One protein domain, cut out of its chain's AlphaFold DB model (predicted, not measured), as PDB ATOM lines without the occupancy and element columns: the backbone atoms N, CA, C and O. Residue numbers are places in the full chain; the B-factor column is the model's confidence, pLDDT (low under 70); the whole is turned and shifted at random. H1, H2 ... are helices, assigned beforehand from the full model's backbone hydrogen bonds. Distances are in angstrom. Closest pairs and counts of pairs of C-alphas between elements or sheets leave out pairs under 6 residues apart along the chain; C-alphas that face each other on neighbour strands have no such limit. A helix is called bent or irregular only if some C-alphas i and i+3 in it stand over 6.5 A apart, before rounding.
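What this domain is: This is residues 14 to 158 of the 163 residues of an uncharacterized protein of Helicobacter fennelliae (UniProt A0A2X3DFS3). H4 runs through the middle of the body, with the long helix H1 crossing it on one side and H3 on the side away from H1. H5 folds back along H4, and the second half of H2 runs beside it; residues 14 to 21 and 48 to 54, at the two ends of H1, stick out. The printed part has 145 residues, five named helices in the order H1 to H5 and no named strand: all helix. It is compact, with a radius of gyration of the C-alphas of 16.5 A and spans of 57 by 38 by 29 A.

How they stand to each other: Begin with H1, residues 15 to 50, which touches the hub H4, residues 112 to 130, with residues 25 to 36 alone; the closest C-alphas, of Ser 29 and Ile 121, are 5.2 A apart, at a steep tilt of 49 degrees. H2, residues 55 to 77, has a kink of 31 degrees near residue 70 and touches H4 with residues 67 to 75 alone, the closest C-alphas being Pro 75 and Ile 127, 5.8 A. H3, residues 82 to 105, makes a hairpin with H2 and only just touches H4, with 3 pairs of C-alphas within 8 A, the closest being Lys 84 and Leu 130, 6.4 A. H2, H3 and H4 form an up-and-down bundle, each running against the one before. H5, residues 136 to 158, makes a hairpin with H4 at a shallow tilt of 13 degrees, closest at C-alphas Leu 114 and Ala 150, 5.3 A; it is apart from H1, H2 and H3. O i to N i+4 pairs are within hydrogen-bond range throughout H1, H3 and H5, in 15 of 19 in H2 and 12 of 15 in H4.

Where its parts are: Find C-alpha 15 at (55.148, 16.949, 0.114); from there H1 runs 52.8 A to C-alpha 50. H2 spans 31.4 A, H3 34.9 A and H4 26.0 A; H4 is only just irregular, C-alphas 121 and 124 being 6.9 A apart. H5 runs 32.3 A to C-alpha 158 at (89.171, 34.821, 3.983).

The domain as a whole: The C-alphas farthest apart, of Gln 14 and Gly 52, are 57.4 A apart. The printed part has no cut and no long link. The model's mean pLDDT over the printed part is 71.3; look for values under 70 at residue 38 and residues 40 to 71, 93 to 104, 106 to 119 and 150 to 158.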
ATOM      1  N   GLN A  14      53.603  12.323   0.142       85.69
ATOM      2  CA  GLN A  14      53.202  13.662   0.562       85.69
ATOM      3  C   GLN A  14      54.392  14.632   0.593       85.69
ATOM      4  O   GLN A  14      55.475  14.322   1.091       85.69
ATOM      5  N   THR A  15      54.180  15.842   0.073       86.19
ATOM      6  CA  THR A  15      55.148  16.949   0.114       86.19
ATOM      7  C   THR A  15      55.640  17.298   1.528       86.19
ATOM      8  O   THR A  15      56.857  17.418   1.685       86.19
ATOM      9  N   PRO A  16      54.781  17.447   2.563       87.00
ATOM     10  CA  PRO A  16      55.251  17.764   3.915       87.00
ATOM     11  C   PRO A  16      56.215  16.706   4.470       87.00
ATOM     12  O   PRO A  16      57.263  17.067   5.003       87.00
ATOM     13  N   ASP A  17      55.935  15.419   4.255       83.25
ATOM     14  CA  ASP A  17      56.800  14.329   4.722       83.25
ATOM     15  C   ASP A  17      58.176  14.367   4.050       83.25
ATOM     16  O   ASP A  17      59.204  14.157   4.697       83.25
ATOM     17  N   LYS A  18      58.221  14.690   2.750       83.88
ATOM     18  CA  LYS A  18      59.481  14.857   2.007       83.88
ATOM     19  C   LYS A  18      60.316  16.008   2.551       83.88
ATOM     20  O   LYS A  18      61.532  15.866   2.670       83.88
ATOM     21  N   ILE A  19      59.680  17.134   2.868       85.81
ATOM     22  CA  ILE A  19      60.360  18.293   3.456       85.81
ATOM     23  C   ILE A  19      60.900  17.926   4.840       85.81
ATOM     24  O   ILE A  19      62.074  18.161   5.123       85.81
ATOM     25  N   PHE A  20      60.081  17.285   5.673       84.88
ATOM     26  CA  PHE A  20      60.482  16.859   7.011       84.88
ATOM     27  C   PHE A  20      61.653  15.867   6.979       84.88
ATOM     28  O   PHE A  20      62.610  16.013   7.739       84.88
ATOM     29  N   TYR A  21      61.638  14.917   6.039       87.81
ATOM     30  CA  TYR A  21      62.752  13.994   5.816       87.81
ATOM     31  C   TYR A  21      64.052  14.731   5.483       87.81
ATOM     32  O   TYR A  21      65.095  14.430   6.060       87.81
ATOM     33  N   ILE A  22      63.997  15.707   4.570       84.38
ATOM     34  CA  ILE A  22      65.166  16.513   4.190       84.38
ATOM     35  C   ILE A  22      65.715  17.264   5.409       84.38
ATOM     36  O   ILE A  22      66.926  17.280   5.619       84.38
ATOM     37  N   ILE A  23      64.844  17.845   6.238       85.50
ATOM     38  CA  ILE A  23      65.253  18.553   7.460       85.50
ATOM     39  C   ILE A  23      65.957  17.597   8.428       85.50
ATOM     40  O   ILE A  23      67.069  17.892   8.865       85.50
ATOM     41  N   ILE A  24      65.362  16.436   8.722       86.88
ATOM     42  CA  ILE A  24      65.967  15.442   9.622       86.88
ATOM     43  C   ILE A  24      67.313  14.970   9.080       86.88
ATOM     44  O   ILE A  24      68.288  14.935   9.827       86.88
ATOM     45  N   MET A  25      67.386  14.630   7.792       86.50
ATOM     46  CA  MET A  25      68.623  14.174   7.163       86.50
ATOM     47  C   MET A  25      69.746  15.203   7.337       86.50
ATOM     48  O   MET A  25      70.862  14.834   7.703       86.50
ATOM     49  N   ASN A  26      69.449  16.489   7.131       82.88
ATOM     50  CA  ASN A  26      70.424  17.561   7.325       82.88
ATOM     51  C   ASN A  26      70.824  17.724   8.794       82.88
ATOM     52  O   ASN A  26      72.014  17.815   9.078       82.88
ATOM     53  N   LEU A  27      69.872  17.707   9.733       84.94
ATOM     54  CA  LEU A  27      70.171  17.810  11.166       84.94
ATOM     55  C   LEU A  27      71.061  16.662  11.654       84.94
ATOM     56  O   LEU A  27      72.032  16.901  12.371       84.94
ATOM     57  N   VAL A  28      70.769  15.429  11.232       86.06
ATOM     58  CA  VAL A  28      71.591  14.253  11.557       86.06
ATOM     59  C   VAL A  28      72.987  14.396  10.955       86.06
ATOM     60  O   VAL A  28      73.970  14.115  11.636       86.06
ATOM     61  N   SER A  29      73.093  14.879   9.716       83.81
ATOM     62  CA  SER A  29      74.395  15.068   9.075       83.81
ATOM     63  C   SER A  29      75.237  16.162   9.733       83.81
ATOM     64  O   SER A  29      76.434  15.980   9.950       83.81
ATOM     65  N   ILE A  30      74.613  17.275  10.127       82.06
ATOM     66  CA  ILE A  30      75.273  18.352  10.876       82.06
ATOM     67  C   ILE A  30      75.731  17.839  12.246       82.06
ATOM     68  O   ILE A  30      76.882  18.049  12.620       82.06
ATOM     69  N   GLY A  31      74.862  17.133  12.978       80.62
ATOM     70  CA  GLY A  31      75.211  16.541  14.271       80.62
ATOM     71  C   GLY A  31      76.375  15.555  14.163       80.62
ATOM     72  O   GLY A  31      77.292  15.589  14.983       80.62
ATOM     73  N   PHE A  32      76.385  14.734  13.109       82.06
ATOM     74  CA  PHE A  32      77.496  13.835  12.808       82.06
ATOM     75  C   PHE A  32      78.794  14.607  12.533       82.06
ATOM     76  O   PHE A  32      79.823  14.306  13.138       82.06
ATOM     77  N   ALA A  33      78.748  15.636  11.681       77.19
ATOM     78  CA  ALA A  33      79.912  16.464  11.368       77.19
ATOM     79  C   ALA A  33      80.485  17.151  12.621       77.19
ATOM     80  O   ALA A  33      81.694  17.094  12.847       77.19
ATOM     81  N   ILE A  34      79.630  17.727  13.475       77.88
ATOM     82  CA  ILE A  34      80.041  18.319  14.759       77.88
ATOM     83  C   ILE A  34      80.714  17.264  15.640       77.88
ATOM     84  O   ILE A  34      81.791  17.522  16.175       77.88
ATOM     85  N   GLY A  35      80.129  16.069  15.761       74.94
ATOM     86  CA  GLY A  35      80.705  14.976  16.546       74.94
ATOM     87  C   GLY A  35      82.107  14.580  16.075       74.94
ATOM     88  O   GLY A  35      83.017  14.451  16.894       74.94
ATOM     89  N   VAL A  36      82.314  14.465  14.759       73.38
ATOM     90  CA  VAL A  36      83.635  14.171  14.175       73.38
ATOM     91  C   VAL A  36      84.637  15.299  14.444       73.38
ATOM     92  O   VAL A  36      85.791  15.025  14.764       73.38
ATOM     93  N   ILE A  37      84.211  16.562  14.384       70.75
ATOM     94  CA  ILE A  37      85.076  17.719  14.670       70.75
ATOM     95  C   ILE A  37      85.444  17.795  16.154       70.75
ATOM     96  O   ILE A  37      86.588  18.089  16.494       70.75
ATOM     97  N   MET A  38      84.507  17.504  17.057       69.00
ATOM     98  CA  MET A  38      84.803  17.432  18.491       69.00
ATOM     99  C   MET A  38      85.791  16.302  18.792       69.00
ATOM    100  O   MET A  38      86.738  16.510  19.553       69.00
ATOM    101  N   LEU A  39      85.610  15.136  18.163       70.50
ATOM    102  CA  LEU A  39      86.559  14.025  18.249       70.50
ATOM    103  C   LEU A  39      87.941  14.439  17.723       70.50
ATOM    104  O   LEU A  39      88.951  14.119  18.343       70.50
ATOM    105  N   TRP A  40      87.985  15.193  16.622       68.81
ATOM    106  CA  TRP A  40      89.222  15.734  16.066       68.81
ATOM    107  C   TRP A  40      89.953  16.635  17.066       68.81
ATOM    108  O   TRP A  40      91.102  16.352  17.390       68.81
ATOM    109  N   PHE A  41      89.288  17.647  17.631       66.06
ATOM    110  CA  PHE A  41      89.899  18.521  18.642       66.06
ATOM    111  C   PHE A  41      90.348  17.762  19.898       66.06
ATOM    112  O   PHE A  41      91.325  18.147  20.541       66.06
ATOM    113  N   PHE A  42      89.632  16.701  20.273       67.25
ATOM    114  CA  PHE A  42      90.017  15.849  21.393       67.25
ATOM    115  C   PHE A  42      91.307  15.070  21.094       67.25
ATOM    116  O   PHE A  42      92.231  15.082  21.906       67.25
ATOM    117  N   ILE A  43      91.391  14.439  19.918       64.88
ATOM    118  CA  ILE A  43      92.580  13.704  19.466       64.88
ATOM    119  C   ILE A  43      93.769  14.655  19.290       64.88
ATOM    120  O   ILE A  43      94.860  14.334  19.751       64.88
ATOM    121  N   ASP A  44      93.555  15.828  18.692       61.41
ATOM    122  CA  ASP A  44      94.572  16.870  18.527       61.41
ATOM    123  C   ASP A  44      95.182  17.259  19.882       61.41
ATOM    124  O   ASP A  44      96.383  17.102  20.083       61.41
ATOM    125  N   ARG A  45      94.364  17.608  20.886       64.56
ATOM    126  CA  ARG A  45      94.867  17.920  22.241       64.56
ATOM    127  C   ARG A  45      95.608  16.758  22.904       64.56
ATOM    128  O   ARG A  45      96.593  16.979  23.612       64.56
ATOM    129  N   MET A  46      95.149  15.525  22.696       63.75
ATOM    130  CA  MET A  46      95.834  14.338  23.214       63.75
ATOM    131  C   MET A  46      97.189  14.146  22.525       63.75
ATOM    132  O   MET A  46      98.170  13.849  23.186       63.75
ATOM    133  N   LEU A  47      97.300  14.377  21.221       61.62
ATOM    134  CA  LEU A  47      98.562  14.193  20.506       61.62
ATOM    135  C   LEU A  47      99.556  15.315  20.778       61.62
ATOM    136  O   LEU A  47     100.728  15.035  21.006       61.62
ATOM    137  N   VAL A  48      99.091  16.562  20.850       60.41
ATOM    138  CA  VAL A  48      99.925  17.718  21.212       60.41
ATOM    139  C   VAL A  48     100.528  17.565  22.609       60.41
ATOM    140  O   VAL A  48     101.651  18.003  22.843       60.41
ATOM    141  N   SER A  49      99.830  16.893  23.529       60.34
ATOM    142  CA  SER A  49     100.373  16.607  24.863       60.34
ATOM    143  C   SER A  49     101.350  15.420  24.912       60.34
ATOM    144  O   SER A  49     102.132  15.335  25.856       60.34
ATOM    145  N   PHE A  50     101.359  14.539  23.904       56.31
ATOM    146  CA  PHE A  50     102.173  13.313  23.878       56.31
ATOM    147  C   PHE A  50     103.346  13.331  22.883       56.31
ATOM    148  O   PHE A  50     104.300  12.573  23.056       56.31
ATOM    149  N   ALA A  51     103.295  14.151  21.834       51.25
ATOM    150  CA  ALA A  51     104.183  14.044  20.682       51.25
ATOM    151  C   ALA A  51     104.878  15.381  20.379       51.25
ATOM    152  O   ALA A  51     104.330  16.239  19.696       51.25
ATOM    153  N   GLY A  52     106.140  15.521  20.799       52.97
ATOM    154  CA  GLY A  52     107.069  16.556  20.309       52.97
ATOM    155  C   GLY A  52     107.528  16.328  18.858       52.97
ATOM    156  O   GLY A  52     108.701  16.509  18.547       52.97
ATOM    157  N   PHE A  53     106.633  15.851  17.990       50.44
ATOM    158  CA  PHE A  53     106.879  15.518  16.583       50.44
ATOM    159  C   PHE A  53     106.455  16.668  15.649       50.44
ATOM    160  O   PHE A  53     105.797  17.614  16.084       50.44
ATOM    161  N   SER A  54     106.815  16.600  14.356       53.72
ATOM    162  CA  SER A  54     106.387  17.583  13.349       53.72
ATOM    163  C   SER A  54     104.855  17.627  13.256       53.72
ATOM    164  O   SER A  54     104.202  16.772  12.660       53.72
ATOM    165  N   TYR A  55     104.286  18.662  13.875       54.97
ATOM    166  CA  TYR A  55     102.851  18.918  14.062       54.97
ATOM    167  C   TYR A  55     102.014  18.731  12.782       54.97
ATOM    168  O   TYR A  55     100.868  18.297  12.822       54.97
ATOM    169  N   ILE A  56     102.601  19.026  11.623       54.72
ATOM    170  CA  ILE A  56     101.901  19.114  10.339       54.72
ATOM    171  C   ILE A  56     101.640  17.728   9.719       54.72
ATOM    172  O   ILE A  56     100.567  17.499   9.159       54.72
ATOM    173  N   ASP A  57     102.569  16.777   9.849       50.78
ATOM    174  CA  ASP A  57     102.460  15.483   9.157       50.78
ATOM    175  C   ASP A  57     101.489  14.529   9.862       50.78
ATOM    176  O   ASP A  57     100.741  13.788   9.219       50.78
ATOM    177  N   ILE A  58     101.445  14.574  11.196       52.09
ATOM    178  CA  ILE A  58     100.539  13.745  12.002       52.09
ATOM    179  C   ILE A  58      99.084  14.192  11.801       52.09
ATOM    180  O   ILE A  58      98.206  13.355  11.585       52.09
ATOM    181  N   ILE A  59      98.831  15.504  11.787       54.34
ATOM    182  CA  ILE A  59      97.484  16.065  11.605       54.34
ATOM    183  C   ILE A  59      96.929  15.739  10.217       54.34
ATOM    184  O   ILE A  59      95.776  15.318  10.094       54.34
ATOM    185  N   ASN A  60      97.748  15.863   9.171       52.88
ATOM    186  CA  ASN A  60      97.324  15.540   7.809       52.88
ATOM    187  C   ASN A  60      96.994  14.048   7.642       52.88
ATOM    188  O   ASN A  60      95.968  13.710   7.046       52.88
ATOM    189  N   ASN A  61      97.797  13.153   8.223       56.12
ATOM    190  CA  ASN A  61      97.559  11.711   8.142       56.12
ATOM    191  C   ASN A  61      96.311  11.263   8.922       56.12
ATOM    192  O   ASN A  61      95.568  10.397   8.454       56.12
ATOM    193  N   ILE A  62      96.024  11.884  10.070       58.84
ATOM    194  CA  ILE A  62      94.813  11.594  10.856       58.84
ATOM    195  C   ILE A  62      93.557  12.109  10.149       58.84
ATOM    196  O   ILE A  62      92.555  11.397  10.108       58.84
ATOM    197  N   ASN A  63      93.612  13.294   9.535       57.31
ATOM    198  CA  ASN A  63      92.495  13.831   8.753       57.31
ATOM    199  C   ASN A  63      92.124  12.908   7.588       57.31
ATOM    200  O   ASN A  63      90.951  12.585   7.396       57.31
ATOM    201  N   ILE A  64      93.128  12.428   6.852       61.59
ATOM    202  CA  ILE A  64      92.928  11.462   5.768       61.59
ATOM    203  C   ILE A  64      92.347  10.154   6.328       61.59
ATOM    204  O   ILE A  64      91.374   9.638   5.780       61.59
ATOM    205  N   GLY A  65      92.868   9.659   7.454       60.38
ATOM    206  CA  GLY A  65      92.365   8.455   8.120       60.38
ATOM    207  C   GLY A  65      90.900   8.558   8.556       60.38
ATOM    208  O   GLY A  65      90.116   7.653   8.280       60.38
ATOM    209  N   ILE A  66      90.490   9.670   9.173       64.50
ATOM    210  CA  ILE A  66      89.104   9.896   9.617       64.50
ATOM    211  C   ILE A  66      88.149   9.969   8.421       64.50
ATOM    212  O   ILE A  66      87.071   9.368   8.455       64.50
ATOM    213  N   ILE A  67      88.541  10.658   7.347       65.62
ATOM    214  CA  ILE A  67      87.742  10.754   6.116       65.62
ATOM    215  C   ILE A  67      87.601   9.374   5.459       65.62
ATOM    216  O   ILE A  67      86.497   8.965   5.102       65.62
ATOM    217  N   ILE A  68      88.693   8.611   5.362       65.88
ATOM    218  CA  ILE A  68      88.678   7.246   4.823       65.88
ATOM    219  C   ILE A  68      87.780   6.340   5.675       65.88
ATOM    220  O   ILE A  68      86.912   5.653   5.137       65.88
ATOM    221  N   CYS A  69      87.912   6.367   7.001       67.25
ATOM    222  CA  CYS A  69      87.066   5.572   7.891       67.25
ATOM    223  C   CYS A  69      85.580   5.920   7.732       67.25
ATOM    224  O   CYS A  69      84.724   5.036   7.713       67.25
ATOM    225  N   SER A  70      85.254   7.196   7.577       68.69
ATOM    226  CA  SER A  70      83.864   7.645   7.530       68.69
ATOM    227  C   SER A  70      83.198   7.505   6.154       68.69
ATOM    228  O   SER A  70      81.985   7.309   6.090       68.69
ATOM    229  N   ILE A  71      83.965   7.504   5.059       69.06
ATOM    230  CA  ILE A  71      83.453   7.250   3.700       69.06
ATOM    231  C   ILE A  71      83.464   5.754   3.349       69.06
ATOM    232  O   ILE A  71      82.644   5.321   2.540       69.06
ATOM    233  N   ILE A  72      84.362   4.959   3.941       70.75
ATOM    234  CA  ILE A  72      84.543   3.540   3.593       70.75
ATOM    235  C   ILE A  72      84.014   2.610   4.684       70.75
ATOM    236  O   ILE A  72      83.127   1.803   4.419       70.75
ATOM    237  N   LEU A  73      84.535   2.703   5.910       72.38
ATOM    238  CA  LEU A  73      84.198   1.747   6.971       72.38
ATOM    239  C   LEU A  73      82.781   1.961   7.501       72.38
ATOM    240  O   LEU A  73      82.065   0.987   7.726       72.38
ATOM    241  N   LEU A  74      82.349   3.212   7.662       75.62
ATOM    242  CA  LEU A  74      81.036   3.516   8.231       75.62
ATOM    243  C   LEU A  74      79.868   2.980   7.373       75.62
ATOM    244  O   LEU A  74      79.011   2.304   7.941       75.62
ATOM    245  N   PRO A  75      79.817   3.168   6.036       75.94
ATOM    246  CA  PRO A  75      78.779   2.540   5.217       75.94
ATOM    247  C   PRO A  75      78.808   1.008   5.282       75.94
ATOM    248  O   PRO A  75      77.749   0.389   5.355       75.94
ATOM    249  N   ILE A  76      80.000   0.394   5.303       78.25
ATOM    250  CA  ILE A  76      80.149  -1.068   5.391       78.25
ATOM    251  C   ILE A  76      79.580  -1.591   6.719       78.25
ATOM    252  O   ILE A  76      78.799  -2.540   6.717       78.25
ATOM    253  N   ILE A  77      79.904  -0.943   7.846       79.31
ATOM    254  CA  ILE A  77      79.365  -1.287   9.176       79.31
ATOM    255  C   ILE A  77      77.840  -1.126   9.213       79.31
ATOM    256  O   ILE A  77      77.143  -1.933   9.823       79.31
ATOM    257  N   LEU A  78      77.312  -0.111   8.526       74.31
ATOM    258  CA  LEU A  78      75.872   0.132   8.402       74.31
ATOM    259  C   LEU A  78      75.171  -0.821   7.412       74.31
ATOM    260  O   LEU A  78      73.971  -0.675   7.175       74.31
ATOM    261  N   GLY A  79      75.885  -1.810   6.865       73.06
ATOM    262  CA  GLY A  79      75.326  -2.876   6.033       73.06
ATOM    263  C   GLY A  79      75.254  -2.556   4.539       73.06
ATOM    264  O   GLY A  79      74.542  -3.245   3.807       73.06
ATOM    265  N   VAL A  80      75.962  -1.527   4.067       79.50
ATOM    266  CA  VAL A  80      76.083  -1.239   2.632       79.50
ATOM    267  C   VAL A  80      77.021  -2.251   1.973       79.50
ATOM    268  O   VAL A  80      78.113  -2.517   2.469       79.50
ATOM    269  N   ASP A  81      76.615  -2.772   0.815       83.62
ATOM    270  CA  ASP A  81      77.442  -3.655  -0.010       83.62
ATOM    271  C   ASP A  81      78.776  -2.981  -0.381       83.62
ATOM    272  O   ASP A  81      78.808  -1.874  -0.935       83.62
ATOM    273  N   VAL A  82      79.877  -3.681  -0.112       80.25
ATOM    274  CA  VAL A  82      81.256  -3.257  -0.380       80.25
ATOM    275  C   VAL A  82      81.426  -2.772  -1.823       80.25
ATOM    276  O   VAL A  82      82.069  -1.746  -2.055       80.25
ATOM    277  N   LEU A  83      80.797  -3.433  -2.802       81.88
ATOM    278  CA  LEU A  83      80.877  -3.019  -4.209       81.88
ATOM    279  C   LEU A  83      80.253  -1.640  -4.453       81.88
ATOM    280  O   LEU A  83      80.775  -0.859  -5.256       81.88
ATOM    281  N   LYS A  84      79.149  -1.319  -3.768       80.44
ATOM    282  CA  LYS A  84      78.512   0.003  -3.865       80.44
ATOM    283  C   LYS A  84      79.413   1.072  -3.250       80.44
ATOM    284  O   LYS A  84      79.588   2.127  -3.856       80.44
ATOM    285  N   VAL A  85      80.043   0.771  -2.113       80.25
ATOM    286  CA  VAL A  85      81.009   1.668  -1.459       80.25
ATOM    287  C   VAL A  85      82.198   1.966  -2.379       80.25
ATOM    288  O   VAL A  85      82.524   3.132  -2.582       80.25
ATOM    289  N   PHE A  86      82.786   0.957  -3.030       77.50
ATOM    290  CA  PHE A  86      83.898   1.171  -3.969       77.50
ATOM    291  C   PHE A  86      83.522   2.023  -5.184       77.50
ATOM    292  O   PHE A  86      84.260   2.945  -5.541       77.50
ATOM    293  N   LYS A  87      82.361   1.770  -5.802       76.44
ATOM    294  CA  LYS A  87      81.860   2.612  -6.905       76.44
ATOM    295  C   LYS A  87      81.688   4.064  -6.466       76.44
ATOM    296  O   LYS A  87      82.015   4.983  -7.208       76.44
ATOM    297  N   ASN A  88      81.213   4.265  -5.246       77.50
ATOM    298  CA  ASN A  88      81.008   5.588  -4.695       77.50
ATOM    299  C   ASN A  88      82.306   6.351  -4.431       77.50
ATOM    300  O   ASN A  88      82.395   7.530  -4.759       77.50
ATOM    301  N   ILE A  89      83.335   5.676  -3.915       74.81
ATOM    302  CA  ILE A  89      84.674   6.264  -3.772       74.81
ATOM    303  C   ILE A  89      85.182   6.749  -5.130       74.81
ATOM    304  O   ILE A  89      85.695   7.862  -5.227       74.81
ATOM    305  N   LEU A  90      84.993   5.951  -6.187       72.00
ATOM    306  CA  LEU A  90      85.376   6.342  -7.541       72.00
ATOM    307  C   LEU A  90      84.636   7.616  -7.985       72.00
ATOM    308  O   LEU A  90      85.262   8.528  -8.520       72.00
ATOM    309  N   TYR A  91      83.330   7.718  -7.718       70.38
ATOM    310  CA  TYR A  91      82.554   8.922  -8.038       70.38
ATOM    311  C   TYR A  91      82.995  10.150  -7.238       70.38
ATOM    312  O   TYR A  91      83.128  11.228  -7.818       70.38
ATOM    313  N   ILE A  92      83.268   9.997  -5.940       70.50
ATOM    314  CA  ILE A  92      83.800  11.075  -5.093       70.50
ATOM    315  C   ILE A  92      85.164  11.525  -5.620       70.50
ATOM    316  O   ILE A  92      85.405  12.721  -5.745       70.50
ATOM    317  N   PHE A  93      86.036  10.588  -5.992       68.06
ATOM    318  CA  PHE A  93      87.357  10.897  -6.532       68.06
ATOM    319  C   PHE A  93      87.268  11.692  -7.841       68.06
ATOM    320  O   PHE A  93      87.914  12.730  -7.984       68.06
ATOM    321  N   VAL A  94      86.403  11.261  -8.764       68.81
ATOM    322  CA  VAL A  94      86.124  12.000 -10.007       68.81
ATOM    323  C   VAL A  94      85.567  13.393  -9.700       68.81
ATOM    324  O   VAL A  94      86.014  14.373 -10.291       68.81
ATOM    325  N   PHE A  95      84.640  13.511  -8.747       69.25
ATOM    326  CA  PHE A  95      84.075  14.797  -8.341       69.25
ATOM    327  C   PHE A  95      85.133  15.748  -7.755       69.25
ATOM    328  O   PHE A  95      85.179  16.919  -8.133       69.25
ATOM    329  N   VAL A  96      86.026  15.248  -6.896       66.38
ATOM    330  CA  VAL A  96      87.132  16.030  -6.316       66.38
ATOM    331  C   VAL A  96      88.105  16.500  -7.398       66.38
ATOM    332  O   VAL A  96      88.509  17.663  -7.385       66.38
ATOM    333  N   ILE A  97      88.436  15.647  -8.375       67.88
ATOM    334  CA  ILE A  97      89.252  16.045  -9.533       67.88
ATOM    335  C   ILE A  97      88.566  17.171 -10.313       67.88
ATOM    336  O   ILE A  97      89.212  18.167 -10.643       67.88
ATOM    337  N   CYS A  98      87.264  17.054 -10.578       66.62
ATOM    338  CA  CYS A  98      86.503  18.092 -11.271       66.62
ATOM    339  C   CYS A  98      86.506  19.423 -10.503       66.62
ATOM    340  O   CYS A  98      86.727  20.470 -11.111       66.62
ATOM    341  N   LEU A  99      86.316  19.401  -9.178       64.69
ATOM    342  CA  LEU A  99      86.391  20.606  -8.342       64.69
ATOM    343  C   LEU A  99      87.786  21.234  -8.342       64.69
ATOM    344  O   LEU A  99      87.912  22.459  -8.396       64.69
ATOM    345  N   PHE A 100      88.835  20.413  -8.317       64.25
ATOM    346  CA  PHE A 100      90.214  20.886  -8.396       64.25
ATOM    347  C   PHE A 100      90.506  21.566  -9.741       64.25
ATOM    348  O   PHE A 100      91.074  22.660  -9.775       64.25
ATOM    349  N   LEU A 101      90.076  20.956 -10.850       68.56
ATOM    350  CA  LEU A 101      90.188  21.544 -12.188       68.56
ATOM    351  C   LEU A 101      89.400  22.856 -12.293       68.56
ATOM    352  O   LEU A 101      89.918  23.839 -12.819       68.56
ATOM    353  N   LEU A 102      88.188  22.898 -11.737       65.94
ATOM    354  CA  LEU A 102      87.368  24.106 -11.691       65.94
ATOM    355  C   LEU A 102      88.043  25.220 -10.877       65.94
ATOM    356  O   LEU A 102      88.070  26.365 -11.320       65.94
ATOM    357  N   GLY A 103      88.639  24.883  -9.730       64.12
ATOM    358  CA  GLY A 103      89.412  25.827  -8.917       64.12
ATOM    359  C   GLY A 103      90.582  26.439  -9.689       64.12
ATOM    360  O   GLY A 103      90.787  27.649  -9.631       64.12
ATOM    361  N   LYS A 104      91.293  25.640 -10.498       67.94
ATOM    362  CA  LYS A 104      92.351  26.149 -11.389       67.94
ATOM    363  C   LYS A 104      91.823  27.108 -12.456       67.94
ATOM    364  O   LYS A 104      92.452  28.132 -12.694       67.94
ATOM    365  N   ILE A 105      90.689  26.790 -13.084       70.94
ATOM    366  CA  ILE A 105      90.077  27.645 -14.118       70.94
ATOM    367  C   ILE A 105      89.620  28.979 -13.519       70.94
ATOM    368  O   ILE A 105      89.825  30.029 -14.119       70.94
ATOM    369  N   LEU A 106      89.025  28.942 -12.325       66.94
ATOM    370  CA  LEU A 106      88.505  30.124 -11.637       66.94
ATOM    371  C   LEU A 106      89.578  30.892 -10.844       66.94
ATOM    372  O   LEU A 106      89.250  31.886 -10.202       66.94
ATOM    373  N   ASN A 107      90.835  30.430 -10.865       65.94
ATOM    374  CA  ASN A 107      91.927  30.922 -10.020       65.94
ATOM    375  C   ASN A 107      91.518  31.049  -8.536       65.94
ATOM    376  O   ASN A 107      91.834  32.027  -7.859       65.94
ATOM    377  N   PHE A 108      90.762  30.063  -8.049       59.34
ATOM    378  CA  PHE A 108      90.158  30.053  -6.723       59.34
ATOM    379  C   PHE A 108      90.731  28.906  -5.887       59.34
ATOM    380  O   PHE A 108      90.662  27.736  -6.277       59.34
ATOM    381  N   GLN A 109      91.281  29.231  -4.716       58.94
ATOM    382  CA  GLN A 109      91.706  28.234  -3.739       58.94
ATOM    383  C   GLN A 109      90.525  27.860  -2.846       58.94
ATOM    384  O   GLN A 109      90.086  28.625  -1.988       58.94
ATOM    385  N   TRP A 110      90.010  26.651  -3.044       58.09
ATOM    386  CA  TRP A 110      89.059  26.052  -2.120       58.09
ATOM    387  C   TRP A 110      89.746  25.877  -0.759       58.09
ATOM    388  O   TRP A 110      90.720  25.136  -0.647       58.09
ATOM    389  N   GLY A 111      89.274  26.590   0.268       53.12
ATOM    390  CA  GLY A 111      89.853  26.519   1.608       53.12
ATOM    391  C   GLY A 111      89.765  25.096   2.161       53.12
ATOM    392  O   GLY A 111      88.781  24.394   1.932       53.12
ATOM    393  N   TRP A 112      90.772  24.659   2.917       50.28
ATOM    394  CA  TRP A 112      90.820  23.311   3.507       50.28
ATOM    395  C   TRP A 112      89.591  22.995   4.375       50.28
ATOM    396  O   TRP A 112      89.132  21.854   4.414       50.28
ATOM    397  N   LEU A 113      88.991  24.021   4.989       47.69
ATOM    398  CA  LEU A 113      87.735  23.911   5.731       47.69
ATOM    399  C   LEU A 113      86.567  23.454   4.841       47.69
ATOM    400  O   LEU A 113      85.737  22.669   5.277       47.69
ATOM    401  N   LEU A 114      86.523  23.889   3.580       53.03
ATOM    402  CA  LEU A 114      85.496  23.511   2.607       53.03
ATOM    403  C   LEU A 114      85.611  22.039   2.210       53.03
ATOM    404  O   LEU A 114      84.612  21.323   2.154       53.03
ATOM    405  N   VAL A 115      86.847  21.587   1.999       55.25
ATOM    406  CA  VAL A 115      87.152  20.196   1.654       55.25
ATOM    407  C   VAL A 115      86.851  19.270   2.829       55.25
ATOM    408  O   VAL A 115      86.343  18.176   2.624       55.25
ATOM    409  N   ILE A 116      87.113  19.680   4.067       57.12
ATOM    410  CA  ILE A 116      86.906  18.807   5.229       57.12
ATOM    411  C   ILE A 116      85.446  18.871   5.701       57.12
ATOM    412  O   ILE A 116      84.769  17.848   5.764       57.12
ATOM    413  N   PHE A 117      84.921  20.065   5.972       62.50
ATOM    414  CA  PHE A 117      83.587  20.254   6.552       62.50
ATOM    415  C   PHE A 117      82.468  19.900   5.566       62.50
ATOM    416  O   PHE A 117      81.493  19.244   5.938       62.50
ATOM    417  N   GLY A 118      82.631  20.269   4.290       65.69
ATOM    418  CA  GLY A 118      81.673  19.928   3.242       65.69
ATOM    419  C   GLY A 118      81.564  18.420   3.035       65.69
ATOM    420  O   GLY A 118      80.461  17.883   2.968       65.69
ATOM    421  N   ASN A 119      82.695  17.709   3.031       66.12
ATOM    422  CA  ASN A 119      82.691  16.252   2.910       66.12
ATOM    423  C   ASN A 119      82.085  15.566   4.141       66.12
ATOM    424  O   ASN A 119      81.344  14.598   3.971       66.12
ATOM    425  N   LEU A 120      82.311  16.084   5.356       71.75
ATOM    426  CA  LEU A 120      81.711  15.527   6.574       71.75
ATOM    427  C   LEU A 120      80.177  15.618   6.570       71.75
ATOM    428  O   LEU A 120      79.502  14.639   6.892       71.75
ATOM    429  N   ILE A 121      79.616  16.749   6.131       77.19
ATOM    430  CA  ILE A 121      78.157  16.925   5.995       77.19
ATOM    431  C   ILE A 121      77.576  16.048   4.874       77.19
ATOM    432  O   ILE A 121      76.384  15.739   4.871       77.19
ATOM    433  N   MET A 122      78.383  15.599   3.916       78.06
ATOM    434  CA  MET A 122      77.894  14.737   2.842       78.06
ATOM    435  C   MET A 122      77.849  13.254   3.220       78.06
ATOM    436  O   MET A 122      77.213  12.488   2.499       78.06
ATOM    437  N   ILE A 123      78.430  12.830   4.348       77.19
ATOM    438  CA  ILE A 123      78.510  11.409   4.735       77.19
ATOM    439  C   ILE A 123      77.128  10.768   4.893       77.19
ATOM    440  O   ILE A 123      76.881   9.700   4.333       77.19
ATOM    441  N   VAL A 124      76.203  11.413   5.608       81.62
ATOM    442  CA  VAL A 124      74.859  10.850   5.824       81.62
ATOM    443  C   VAL A 124      74.049  10.789   4.518       81.62
ATOM    444  O   VAL A 124      73.568   9.701   4.189       81.62
ATOM    445  N   PRO A 125      73.936  11.869   3.712       83.12
ATOM    446  CA  PRO A 125      73.326  11.792   2.381       83.12
ATOM    447  C   PRO A 125      73.959  10.720   1.488       83.12
ATOM    448  O   PRO A 125      73.261  10.033   0.748       83.12
ATOM    449  N   ASN A 126      75.277  10.548   1.576       81.06
ATOM    450  CA  ASN A 126      76.017   9.567   0.800       81.06
ATOM    451  C   ASN A 126      75.658   8.122   1.189       81.06
ATOM    452  O   ASN A 126      75.346   7.305   0.324       81.06
ATOM    453  N   ILE A 127      75.602   7.815   2.487       79.94
ATOM    454  CA  ILE A 127      75.136   6.508   2.980       79.94
ATOM    455  C   ILE A 127      73.696   6.248   2.527       79.94
ATOM    456  O   ILE A 127      73.388   5.169   2.023       79.94
ATOM    457  N   LEU A 128      72.814   7.242   2.651       84.06
ATOM    458  CA  LEU A 128      71.419   7.110   2.229       84.06
ATOM    459  C   LEU A 128      71.283   6.880   0.721       84.06
ATOM    460  O   LEU A 128      70.399   6.130   0.304       84.06
ATOM    461  N   LEU A 129      72.154   7.480  -0.095       84.69
ATOM    462  CA  LEU A 129      72.207   7.223  -1.533       84.69
ATOM    463  C   LEU A 129      72.625   5.775  -1.812       84.69
ATOM    464  O   LEU A 129      71.974   5.096  -2.606       84.69
ATOM    465  N   LEU A 130      73.667   5.278  -1.136       82.25
ATOM    466  CA  LEU A 130      74.152   3.903  -1.310       82.25
ATOM    467  C   LEU A 130      73.137   2.845  -0.861       82.25
ATOM    468  O   LEU A 130      73.058   1.765  -1.452       82.25
ATOM    469  N   CYS A 131      72.336   3.177   0.149       82.25
ATOM    470  CA  CYS A 131      71.212   2.373   0.620       82.25
ATOM    471  C   CYS A 131      69.943   2.525  -0.239       82.25
ATOM    472  O   CYS A 131      68.902   1.982   0.136       82.25
ATOM    473  N   GLU A 132      69.991   3.288  -1.338       84.19
ATOM    474  CA  GLU A 132      68.849   3.571  -2.225       84.19
ATOM    475  C   GLU A 132      67.655   4.220  -1.494       84.19
ATOM    476  O   GLU A 132      66.499   4.122  -1.915       84.19
ATOM    477  N   LYS A 133      67.929   4.908  -0.379       84.75
ATOM    478  CA  LYS A 133      66.926   5.593   0.449       84.75
ATOM    479  C   LYS A 133      66.656   7.020   0.000       84.75
ATOM    480  O   LYS A 133      65.604   7.556   0.334       84.75
ATOM    481  N   ILE A 134      67.557   7.612  -0.778       86.62
ATOM    482  CA  ILE A 134      67.343   8.868  -1.502       86.62
ATOM    483  C   ILE A 134      67.658   8.682  -2.984       86.62
ATOM    484  O   ILE A 134      68.365   7.751  -3.370       86.62
ATOM    485  N   ASN A 135      67.135   9.566  -3.832       84.12
ATOM    486  CA  ASN A 135      67.477   9.575  -5.251       84.12
ATOM    487  C   ASN A 135      68.729  10.427  -5.525       84.12
ATOM    488  O   ASN A 135      69.093  11.326  -4.763       84.12
ATOM    489  N   PHE A 136      69.368  10.166  -6.665       80.50
ATOM    490  CA  PHE A 136      70.595  10.857  -7.067       80.50
ATOM    491  C   PHE A 136      70.408  12.373  -7.238       80.50
ATOM    492  O   PHE A 136      71.298  13.151  -6.907       80.50
ATOM    493  N   LYS A 137      69.229  12.818  -7.695       81.44
ATOM    494  CA  LYS A 137      68.918  14.249  -7.853       81.44
ATOM    495  C   LYS A 137      68.947  14.983  -6.510       81.44
ATOM    496  O   LYS A 137      69.526  16.062  -6.420       81.44
ATOM    497  N   LEU A 138      68.358  14.391  -5.470       84.00
ATOM    498  CA  LEU A 138      68.339  14.952  -4.121       84.00
ATOM    499  C   LEU A 138      69.745  14.987  -3.519       84.00
ATOM    500  O   LEU A 138      70.104  15.971  -2.873       84.00
ATOM    501  N   PHE A 139      70.543  13.943  -3.762       84.00
ATOM    502  CA  PHE A 139      71.944  13.909  -3.355       84.00
ATOM    503  C   PHE A 139      72.759  15.034  -4.007       84.00
ATOM    504  O   PHE A 139      73.435  15.778  -3.300       84.00
ATOM    505  N   LEU A 140      72.646  15.217  -5.330       78.06
ATOM    506  CA  LEU A 140      73.318  16.312  -6.038       78.06
ATOM    507  C   LEU A 140      72.895  17.679  -5.503       78.06
ATOM    508  O   LEU A 140      73.741  18.542  -5.293       78.06
ATOM    509  N   PHE A 141      71.603  17.879  -5.245       80.56
ATOM    510  CA  PHE A 141      71.108  19.131  -4.676       80.56
ATOM    511  C   PHE A 141      71.753  19.439  -3.315       80.56
ATOM    512  O   PHE A 141      72.210  20.560  -3.096       80.56
ATOM    513  N   HIS A 142      71.871  18.437  -2.438       81.81
ATOM    514  CA  HIS A 142      72.577  18.588  -1.160       81.81
ATOM    515  C   HIS A 142      74.059  18.892  -1.360       81.81
ATOM    516  O   HIS A 142      74.577  19.817  -0.740       81.81
ATOM    517  N   LEU A 143      74.715  18.172  -2.272       77.31
ATOM    518  CA  LEU A 143      76.114  18.402  -2.617       77.31
ATOM    519  C   LEU A 143      76.340  19.852  -3.061       77.31
ATOM    520  O   LEU A 143      77.263  20.501  -2.574       77.31
ATOM    521  N   PHE A 144      75.486  20.388  -3.933       74.56
ATOM    522  CA  PHE A 144      75.593  21.774  -4.388       74.56
ATOM    523  C   PHE A 144      75.362  22.783  -3.264       74.56
ATOM    524  O   PHE A 144      76.159  23.707  -3.131       74.56
ATOM    525  N   ILE A 145      74.326  22.605  -2.437       79.62
ATOM    526  CA  ILE A 145      74.038  23.524  -1.323       79.62
ATOM    527  C   ILE A 145      75.194  23.561  -0.331       79.62
ATOM    528  O   ILE A 145      75.655  24.642   0.026       79.62
ATOM    529  N   VAL A 146      75.677  22.396   0.104       76.50
ATOM    530  CA  VAL A 146      76.755  22.306   1.096       76.50
ATOM    531  C   VAL A 146      78.024  22.967   0.563       76.50
ATOM    532  O   VAL A 146      78.634  23.770   1.267       76.50
ATOM    533  N   ASN A 147      78.385  22.703  -0.696       70.69
ATOM    534  CA  ASN A 147      79.542  23.343  -1.321       70.69
ATOM    535  C   ASN A 147      79.343  24.853  -1.520       70.69
ATOM    536  O   ASN A 147      80.288  25.611  -1.323       70.69
ATOM    537  N   PHE A 148      78.132  25.313  -1.855       73.62
ATOM    538  CA  PHE A 148      77.826  26.740  -1.990       73.62
ATOM    539  C   PHE A 148      77.905  27.479  -0.648       73.62
ATOM    540  O   PHE A 148      78.510  28.545  -0.569       73.62
ATOM    541  N   ILE A 149      77.345  26.908   0.422       75.00
ATOM    542  CA  ILE A 149      77.422  27.479   1.775       75.00
ATOM    543  C   ILE A 149      78.872  27.521   2.243       75.00
ATOM    544  O   ILE A 149      79.332  28.551   2.735       75.00
ATOM    545  N   ALA A 150      79.606  26.423   2.062       69.31
ATOM    546  CA  ALA A 150      81.012  26.382   2.416       69.31
ATOM    547  C   ALA A 150      81.808  27.428   1.616       69.31
ATOM    548  O   ALA A 150      82.678  28.092   2.178       69.31
ATOM    549  N   PHE A 151      81.498  27.614   0.327       67.75
ATOM    550  CA  PHE A 151      82.131  28.627  -0.518       67.75
ATOM    551  C   PHE A 151      81.842  30.038  -0.011       67.75
ATOM    552  O   PHE A 151      82.770  30.827   0.144       67.75
ATOM    553  N   ALA A 152      80.578  30.338   0.297       69.94
ATOM    554  CA  ALA A 152      80.169  31.625   0.847       69.94
ATOM    555  C   ALA A 152      80.879  31.915   2.177       69.94
ATOM    556  O   ALA A 152      81.400  33.010   2.365       69.94
ATOM    557  N   TYR A 153      80.976  30.920   3.064       68.88
ATOM    558  CA  TYR A 153      81.726  31.051   4.311       68.88
ATOM    559  C   TYR A 153      83.215  31.311   4.059       68.88
ATOM    560  O   TYR A 153      83.782  32.218   4.657       68.88
ATOM    561  N   ASN A 154      83.843  30.560   3.149       65.56
ATOM    562  CA  ASN A 154      85.251  30.743   2.797       65.56
ATOM    563  C   ASN A 154      85.510  32.147   2.219       65.56
ATOM    564  O   ASN A 154      86.488  32.794   2.579       65.56
ATOM    565  N   PHE A 155      84.605  32.646   1.372       65.81
ATOM    566  CA  PHE A 155      84.672  34.000   0.824       65.81
ATOM    567  C   PHE A 155      84.523  35.077   1.906       65.81
ATOM    568  O   PHE A 155      85.257  36.055   1.878       65.81
ATOM    569  N   ILE A 156      83.619  34.901   2.874       67.88
ATOM    570  CA  ILE A 156      83.449  35.850   3.986       67.88
ATOM    571  C   ILE A 156      84.672  35.814   4.914       67.88
ATOM    572  O   ILE A 156      85.262  36.851   5.192       67.88
ATOM    573  N   ALA A 157      85.086  34.623   5.351       62.84
ATOM    574  CA  ALA A 157      86.143  34.448   6.344       62.84
ATOM    575  C   ALA A 157      87.538  34.835   5.825       62.84
ATOM    576  O   ALA A 157      88.320  35.432   6.560       62.84
ATOM    577  N   TYR A 158      87.860  34.512   4.568       55.69
ATOM    578  CA  TYR A 158      89.171  34.821   3.983       55.69
ATOM    579  C   TYR A 158      89.162  36.048   3.071       55.69
ATOM    580  O   TYR A 158      90.216  36.644   2.865       55.69
TER     581      TYR A 158